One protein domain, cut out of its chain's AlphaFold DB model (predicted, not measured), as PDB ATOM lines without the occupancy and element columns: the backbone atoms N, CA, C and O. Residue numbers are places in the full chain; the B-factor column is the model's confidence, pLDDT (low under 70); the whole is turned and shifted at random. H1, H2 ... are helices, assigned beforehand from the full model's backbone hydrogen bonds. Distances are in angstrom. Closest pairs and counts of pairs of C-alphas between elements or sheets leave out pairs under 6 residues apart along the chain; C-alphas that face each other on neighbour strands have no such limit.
ATOM      1  N   TRP A   8     -24.155 -91.714 -52.928       89.19
ATOM      2  CA  TRP A   8     -23.463 -90.603 -52.258       89.19
ATOM      3  C   TRP A   8     -24.339 -89.354 -52.081       89.19
ATOM      4  O   TRP A   8     -24.090 -88.558 -51.180       89.19
ATOM      5  N   SER A   9     -25.390 -89.202 -52.891       90.75
ATOM      6  CA  SER A   9     -26.368 -88.115 -52.751       90.75
ATOM      7  C   SER A   9     -27.445 -88.365 -51.688       90.75
ATOM      8  O   SER A   9     -28.221 -87.458 -51.406       90.75
ATOM      9  N   GLN A  10     -27.556 -89.580 -51.147       91.88
ATOM     10  CA  GLN A  10     -28.461 -89.871 -50.036       91.88
ATOM     11  C   GLN A  10     -27.774 -89.484 -48.729       91.88
ATOM     12  O   GLN A  10     -26.572 -89.697 -48.562       91.88
ATOM     13  N   VAL A  11     -28.539 -88.903 -47.810       94.00
ATOM     14  CA  VAL A  11     -28.020 -88.375 -46.550       94.00
ATOM     15  C   VAL A  11     -28.934 -88.752 -45.392       94.00
ATOM     16  O   VAL A  11     -30.138 -88.919 -45.574       94.00
ATOM     17  N   GLU A  12     -28.353 -88.863 -44.206       93.25
ATOM     18  CA  GLU A  12     -29.066 -88.901 -42.934       93.25
ATOM     19  C   GLU A  12     -28.959 -87.539 -42.245       93.25
ATOM     20  O   GLU A  12     -27.884 -86.932 -42.217       93.25
ATOM     21  N   TYR A  13     -30.065 -87.042 -41.693       96.19
ATOM     22  CA  TYR A  13     -30.038 -85.837 -40.877       96.19
ATOM     23  C   TYR A  13     -29.562 -86.180 -39.472       96.19
ATOM     24  O   TYR A  13     -30.190 -86.957 -38.758       96.19
ATOM     25  N   LEU A  14     -28.465 -85.551 -39.051       95.62
ATOM     26  CA  LEU A  14     -27.803 -85.914 -37.800       95.62
ATOM     27  C   LEU A  14     -28.680 -85.655 -36.576       95.62
ATOM     28  O   LEU A  14     -28.593 -86.379 -35.597       95.62
ATOM     29  N   HIS A  15     -29.549 -84.646 -36.630       94.88
ATOM     30  CA  HIS A  15     -30.475 -84.359 -35.536       94.88
ATOM     31  C   HIS A  15     -31.594 -85.408 -35.386       94.88
ATOM     32  O   HIS A  15     -32.250 -85.430 -34.349       94.88
ATOM     33  N   GLU A  16     -31.824 -86.245 -36.403       95.88
ATOM     34  CA  GLU A  16     -32.822 -87.322 -36.381       95.88
ATOM     35  C   GLU A  16     -32.188 -88.681 -36.069       95.88
ATOM     36  O   GLU A  16     -32.832 -89.524 -35.444       95.88
ATOM     37  N   THR A  17     -30.944 -88.915 -36.511       95.19
ATOM     38  CA  THR A  17     -30.310 -90.243 -36.442       95.19
ATOM     39  C   THR A  17     -29.294 -90.423 -35.320       95.19
ATOM     40  O   THR A  17     -29.028 -91.562 -34.941       95.19
ATOM     41  N   VAL A  18     -28.735 -89.344 -34.765       94.56
ATOM     42  CA  VAL A  18     -27.817 -89.426 -33.618       94.56
ATOM     43  C   VAL A  18     -28.575 -89.908 -32.382       94.56
ATOM     44  O   VAL A  18     -29.616 -89.363 -32.018       94.56
ATOM     45  N   THR A  19     -28.032 -90.927 -31.719       94.88
ATOM     46  CA  THR A  19     -28.624 -91.555 -30.530       94.88
ATOM     47  C   THR A  19     -27.746 -91.452 -29.289       94.88
ATOM     48  O   THR A  19     -28.239 -91.651 -28.177       94.88
ATOM     49  N   ASN A  20     -26.455 -91.163 -29.447       91.88
ATOM     50  CA  ASN A  20     -25.529 -91.005 -28.342       91.88
ATOM     51  C   ASN A  20     -25.849 -89.697 -27.590       91.88
ATOM     52  O   ASN A  20     -25.737 -88.617 -28.176       91.88
ATOM     53  N   PRO A  21     -26.201 -89.765 -26.290       88.38
ATOM     54  CA  PRO A  21     -26.605 -88.593 -25.510       88.38
ATOM     55  C   PRO A  21     -25.492 -87.550 -25.341       88.38
ATOM     56  O   PRO A  21     -25.788 -86.401 -25.027       88.38
ATOM     57  N   ASN A  22     -24.230 -87.930 -25.562       89.56
ATOM     58  CA  ASN A  22     -23.076 -87.038 -25.451       89.56
ATOM     59  C   ASN A  22     -22.806 -86.238 -26.739       89.56
ATOM     60  O   ASN A  22     -21.894 -85.411 -26.777       89.56
ATOM     61  N   ILE A  23     -23.570 -86.476 -27.810       90.69
ATOM     62  CA  ILE A  23     -23.462 -85.734 -29.066       90.69
ATOM     63  C   ILE A  23     -24.585 -84.703 -29.135       90.69
ATOM     64  O   ILE A  23     -25.768 -85.038 -29.157       90.69
ATOM     65  N   HIS A  24     -24.211 -83.432 -29.259       90.94
ATOM     66  CA  HIS A  24     -25.161 -82.334 -29.415       90.94
ATOM     67  C   HIS A  24     -25.079 -81.742 -30.822       90.94
ATOM     68  O   HIS A  24     -24.108 -81.071 -31.177       90.94
ATOM     69  N   ILE A  25     -26.125 -81.956 -31.618       90.12
ATOM     70  CA  ILE A  25     -26.263 -81.350 -32.944       90.12
ATOM     71  C   ILE A  25     -26.988 -80.010 -32.805       90.12
ATOM     72  O   ILE A  25     -28.102 -79.938 -32.286       90.12
ATOM     73  N   LYS A  26     -26.358 -78.925 -33.267       90.25
ATOM     74  CA  LYS A  26     -26.977 -77.594 -33.270       90.25
ATOM     75  C   LYS A  26     -27.756 -77.376 -34.566       90.25
ATOM     76  O   LYS A  26     -27.172 -77.315 -35.644       90.25
ATOM     77  N   GLY A  27     -29.066 -77.178 -34.444       91.44
ATOM     78  CA  GLY A  27     -29.961 -76.984 -35.587       91.44
ATOM     79  C   GLY A  27     -30.333 -78.296 -36.285       91.44
ATOM     80  O   GLY A  27     -30.070 -79.376 -35.771       91.44
ATOM     81  N   GLN A  28     -30.978 -78.189 -37.450       94.94
ATOM     82  CA  GLN A  28     -31.605 -79.333 -38.137       94.94
ATOM     83  C   GLN A  28     -31.016 -79.632 -39.525       94.94
ATOM     84  O   GLN A  28     -31.393 -80.596 -40.177       94.94
ATOM     85  N   HIS A  29     -30.071 -78.821 -40.002       95.44
ATOM     86  CA  HIS A  29     -29.571 -78.938 -41.378       95.44
ATOM     87  C   HIS A  29     -28.255 -79.706 -41.502       95.44
ATOM     88  O   HIS A  29     -27.798 -79.944 -42.615       95.44
ATOM     89  N   SER A  30     -27.623 -80.082 -40.389       95.38
ATOM     90  CA  SER A  30     -26.433 -80.930 -40.417       95.38
ATOM     91  C   SER A  30     -26.812 -82.346 -40.851       95.38
ATOM     92  O   SER A  30     -27.746 -82.939 -40.309       95.38
ATOM     93  N   TYR A  31     -26.074 -82.886 -41.818       95.81
ATOM     94  CA  TYR A  31     -26.326 -84.197 -42.405       95.81
ATOM     95  C   TYR A  31     -25.024 -84.975 -42.617       95.81
ATOM     96  O   TYR A  31     -23.937 -84.393 -42.637       95.81
ATOM     97  N   TYR A  32     -25.144 -86.286 -42.813       95.81
ATOM     98  CA  TYR A  32     -24.040 -87.179 -43.156       95.81
ATOM     99  C   TYR A  32     -24.416 -88.087 -44.328       95.81
ATOM    100  O   TYR A  32     -25.552 -88.541 -44.426       95.81
ATOM    101  N   SER A  33     -23.475 -88.341 -45.238       94.31
ATOM    102  CA  SER A  33     -23.659 -89.294 -46.339       94.31
ATOM    103  C   SER A  33     -22.874 -90.559 -46.032       94.31
ATOM    104  O   SER A  33     -21.646 -90.554 -46.050       94.31
ATOM    105  N   ASN A  34     -23.588 -91.649 -45.773       91.38
ATOM    106  CA  ASN A  34     -23.012 -92.926 -45.353       91.38
ATOM    107  C   ASN A  34     -22.855 -93.918 -46.516       91.38
ATOM    108  O   ASN A  34     -22.999 -95.133 -46.346       91.38
ATOM    109  N   CYS A  35     -22.613 -93.411 -47.730       92.12
ATOM    110  CA  CYS A  35     -22.631 -94.225 -48.948       92.12
ATOM    111  C   CYS A  35     -21.594 -95.359 -48.966       92.12
ATOM    112  O   CYS A  35     -21.867 -96.414 -49.536       92.12
ATOM    113  N   TRP A  36     -20.454 -95.171 -48.296       90.00
ATOM    114  CA  TRP A  36     -19.354 -96.141 -48.233       90.00
ATOM    115  C   TRP A  36     -19.135 -96.750 -46.847       90.00
ATOM    116  O   TRP A  36     -18.193 -97.516 -46.661       90.00
ATOM    117  N   ASP A  37     -19.987 -96.430 -45.877       91.12
ATOM    118  CA  ASP A  37     -19.810 -96.859 -44.492       91.12
ATOM    119  C   ASP A  37     -21.140 -97.241 -43.829       91.12
ATOM    120  O   ASP A  37     -22.140 -97.484 -44.510       91.12
ATOM    121  N   SER A  38     -21.144 -97.373 -42.503       89.69
ATOM    122  CA  SER A  38     -22.287 -97.868 -41.728       89.69
ATOM    123  C   SER A  38     -23.032 -96.770 -40.960       89.69
ATOM    124  O   SER A  38     -23.823 -97.083 -40.075       89.69
ATOM    125  N   GLY A  39     -22.829 -95.495 -41.306       91.50
ATOM    126  CA  GLY A  39     -23.504 -94.359 -40.669       91.50
ATOM    127  C   GLY A  39     -22.592 -93.524 -39.777       91.50
ATOM    128  O   GLY A  39     -21.478 -93.934 -39.436       91.50
ATOM    129  N   PHE A  40     -23.084 -92.344 -39.398       94.88
ATOM    130  CA  PHE A  40     -22.304 -91.320 -38.695       94.88
ATOM    131  C   PHE A  40     -21.680 -91.806 -37.375       94.88
ATOM    132  O   PHE A  40     -20.457 -91.763 -37.223       94.88
ATOM    133  N   GLU A  41     -22.486 -92.313 -36.434       93.75
ATOM    134  CA  GLU A  41     -21.992 -92.726 -35.105       93.75
ATOM    135  C   GLU A  41     -21.030 -93.915 -35.164       93.75
ATOM    136  O   GLU A  41     -20.125 -94.014 -34.346       93.75
ATOM    137  N   GLN A  42     -21.212 -94.815 -36.134       92.62
ATOM    138  CA  GLN A  42     -20.411 -96.037 -36.248       92.62
ATOM    139  C   GLN A  42     -19.083 -95.809 -36.981       92.62
ATOM    140  O   GLN A  42     -18.149 -96.591 -36.814       92.62
ATOM    141  N   SER A  43     -19.007 -94.772 -37.820       93.38
ATOM    142  CA  SER A  43     -17.911 -94.609 -38.787       93.38
ATOM    143  C   SER A  43     -17.086 -93.343 -38.540       93.38
ATOM    144  O   SER A  43     -15.849 -93.380 -38.608       93.38
ATOM    145  N   ALA A  44     -17.758 -92.225 -38.246       93.44
ATOM    146  CA  ALA A  44     -17.131 -90.919 -38.062       93.44
ATOM    147  C   ALA A  44     -16.823 -90.621 -36.587       93.44
ATOM    148  O   ALA A  44     -15.775 -90.052 -36.281       93.44
ATOM    149  N   VAL A  45     -17.702 -91.033 -35.671       92.88
ATOM    150  CA  VAL A  45     -17.495 -90.873 -34.226       92.88
ATOM    151  C   VAL A  45     -16.665 -92.043 -33.704       92.88
ATOM    152  O   VAL A  45     -16.951 -93.200 -33.998       92.88
ATOM    153  N   ARG A  46     -15.600 -91.757 -32.949       92.38
ATOM    154  CA  ARG A  46     -14.685 -92.786 -32.438       92.38
ATOM    155  C   ARG A  46     -14.351 -92.531 -30.983       92.38
ATOM    156  O   ARG A  46     -14.069 -91.394 -30.618       92.38
ATOM    157  N   TYR A  47     -14.338 -93.605 -30.198       90.12
ATOM    158  CA  TYR A  47     -13.957 -93.588 -28.783       90.12
ATOM    159  C   TYR A  47     -14.784 -92.609 -27.934       90.12
ATOM    160  O   TYR A  47     -14.291 -92.080 -26.942       90.12
ATOM    161  N   LEU A  48     -16.038 -92.364 -28.326       90.31
ATOM    162  CA  LEU A  48     -16.964 -91.544 -27.558       90.31
ATOM    163  C   LEU A  48     -17.865 -92.452 -26.727       90.31
ATOM    164  O   LEU A  48     -18.675 -93.203 -27.273       90.31
ATOM    165  N   GLN A  49     -17.744 -92.349 -25.406       88.81
ATOM    166  CA  GLN A  49     -18.623 -93.073 -24.499       88.81
ATOM    167  C   GLN A  49     -20.096 -92.721 -24.766       88.81
ATOM    168  O   GLN A  49     -20.417 -91.589 -25.128       88.81
ATOM    169  N   GLY A  50     -20.994 -93.692 -24.600       87.56
ATOM    170  CA  GLY A  50     -22.421 -93.545 -24.911       87.56
ATOM    171  C   GLY A  50     -22.815 -94.093 -26.285       87.56
ATOM    172  O   GLY A  50     -23.998 -94.084 -26.637       87.56
ATOM    173  N   ASP A  51     -21.847 -94.616 -27.043       89.31
ATOM    174  CA  ASP A  51     -22.113 -95.384 -28.258       89.31
ATOM    175  C   ASP A  51     -22.832 -96.718 -27.951       89.31
ATOM    176  O   ASP A  51     -23.137 -97.060 -26.801       89.31
ATOM    177  N   ALA A  52     -23.150 -97.483 -28.999       89.31
ATOM    178  CA  ALA A  52     -23.902 -98.731 -28.872       89.31
ATOM    179  C   ALA A  52     -23.236 -99.768 -27.945       89.31
ATOM    180  O   ALA A  52     -23.935-100.586 -27.350       89.31
ATOM    181  N   VAL A  53     -21.907 -99.733 -27.815       90.25
ATOM    182  CA  VAL A  53     -21.130-100.698 -27.024       90.25
ATOM    183  C   VAL A  53     -20.923-100.198 -25.593       90.25
ATOM    184  O   VAL A  53     -21.035-100.971 -24.644       90.25
ATOM    185  N   SER A  54     -20.654 -98.904 -25.431       90.06
ATOM    186  CA  SER A  54     -20.197 -98.295 -24.180       90.06
ATOM    187  C   SER A  54     -21.295 -97.632 -23.350       90.06
ATOM    188  O   SER A  54     -21.037 -97.254 -22.211       90.06
ATOM    189  N   ARG A  55     -22.534 -97.497 -23.852       87.56
ATOM    190  CA  ARG A  55     -23.626 -96.858 -23.080       87.56
ATOM    191  C   ARG A  55     -23.972 -97.542 -21.759       87.56
ATOM    192  O   ARG A  55     -24.575 -96.918 -20.898       87.56
TER     193      ARG A  55
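Overview. This is residues 8 to 55 of the 79 residues of an uncharacterized protein of Cedecea neteri (UniProt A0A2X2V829). There is little regular structure: a flat body made mostly of loops, with two very short helices, H1 and then H2, whose closest C-alphas, those of Leu 14 and Phe 40, are 7.8 A apart. A wide loop, residues 18 to 39, links them, and the two ends of the printed part lie toward opposite ends of the long axis. The printed part has 48 residues, 8 of them in named elements, with no named strand; the class is all helix. It is compact, with a radius of gyration of the C-alphas of 10.8 A and spans of 31 by 25 by 12 A.

Arrangement. Residues 12 to 13 pair antiparallel with residues 31 to 32. H1, residues 14 to 17, and H2, residues 40 to 43, are close but not clearly touching; their closest C-alphas, Leu 14 and Phe 40, are 7.8 A apart. Both helices are too short for an O i to N i+4 pair; the one O i to N i+3 pair is within hydrogen-bond range in H2 but not in H1.

Along the chain. H1 begins at C-alpha 14 (-27.803, -85.914, -37.800) and measures 5.2 A. H2 measures 5.5 A and ends at C-alpha 43 (-17.911, -94.609, -38.787).

Size, cuts and confidence. The C-alphas farthest apart, Ser 9 and Arg 55, are 31.1 A apart. The printed part has no cut, and the link from H1 to H2 is long, 22 residues. Mean pLDDT of the printed part is 92.2; no printed residue is under 70.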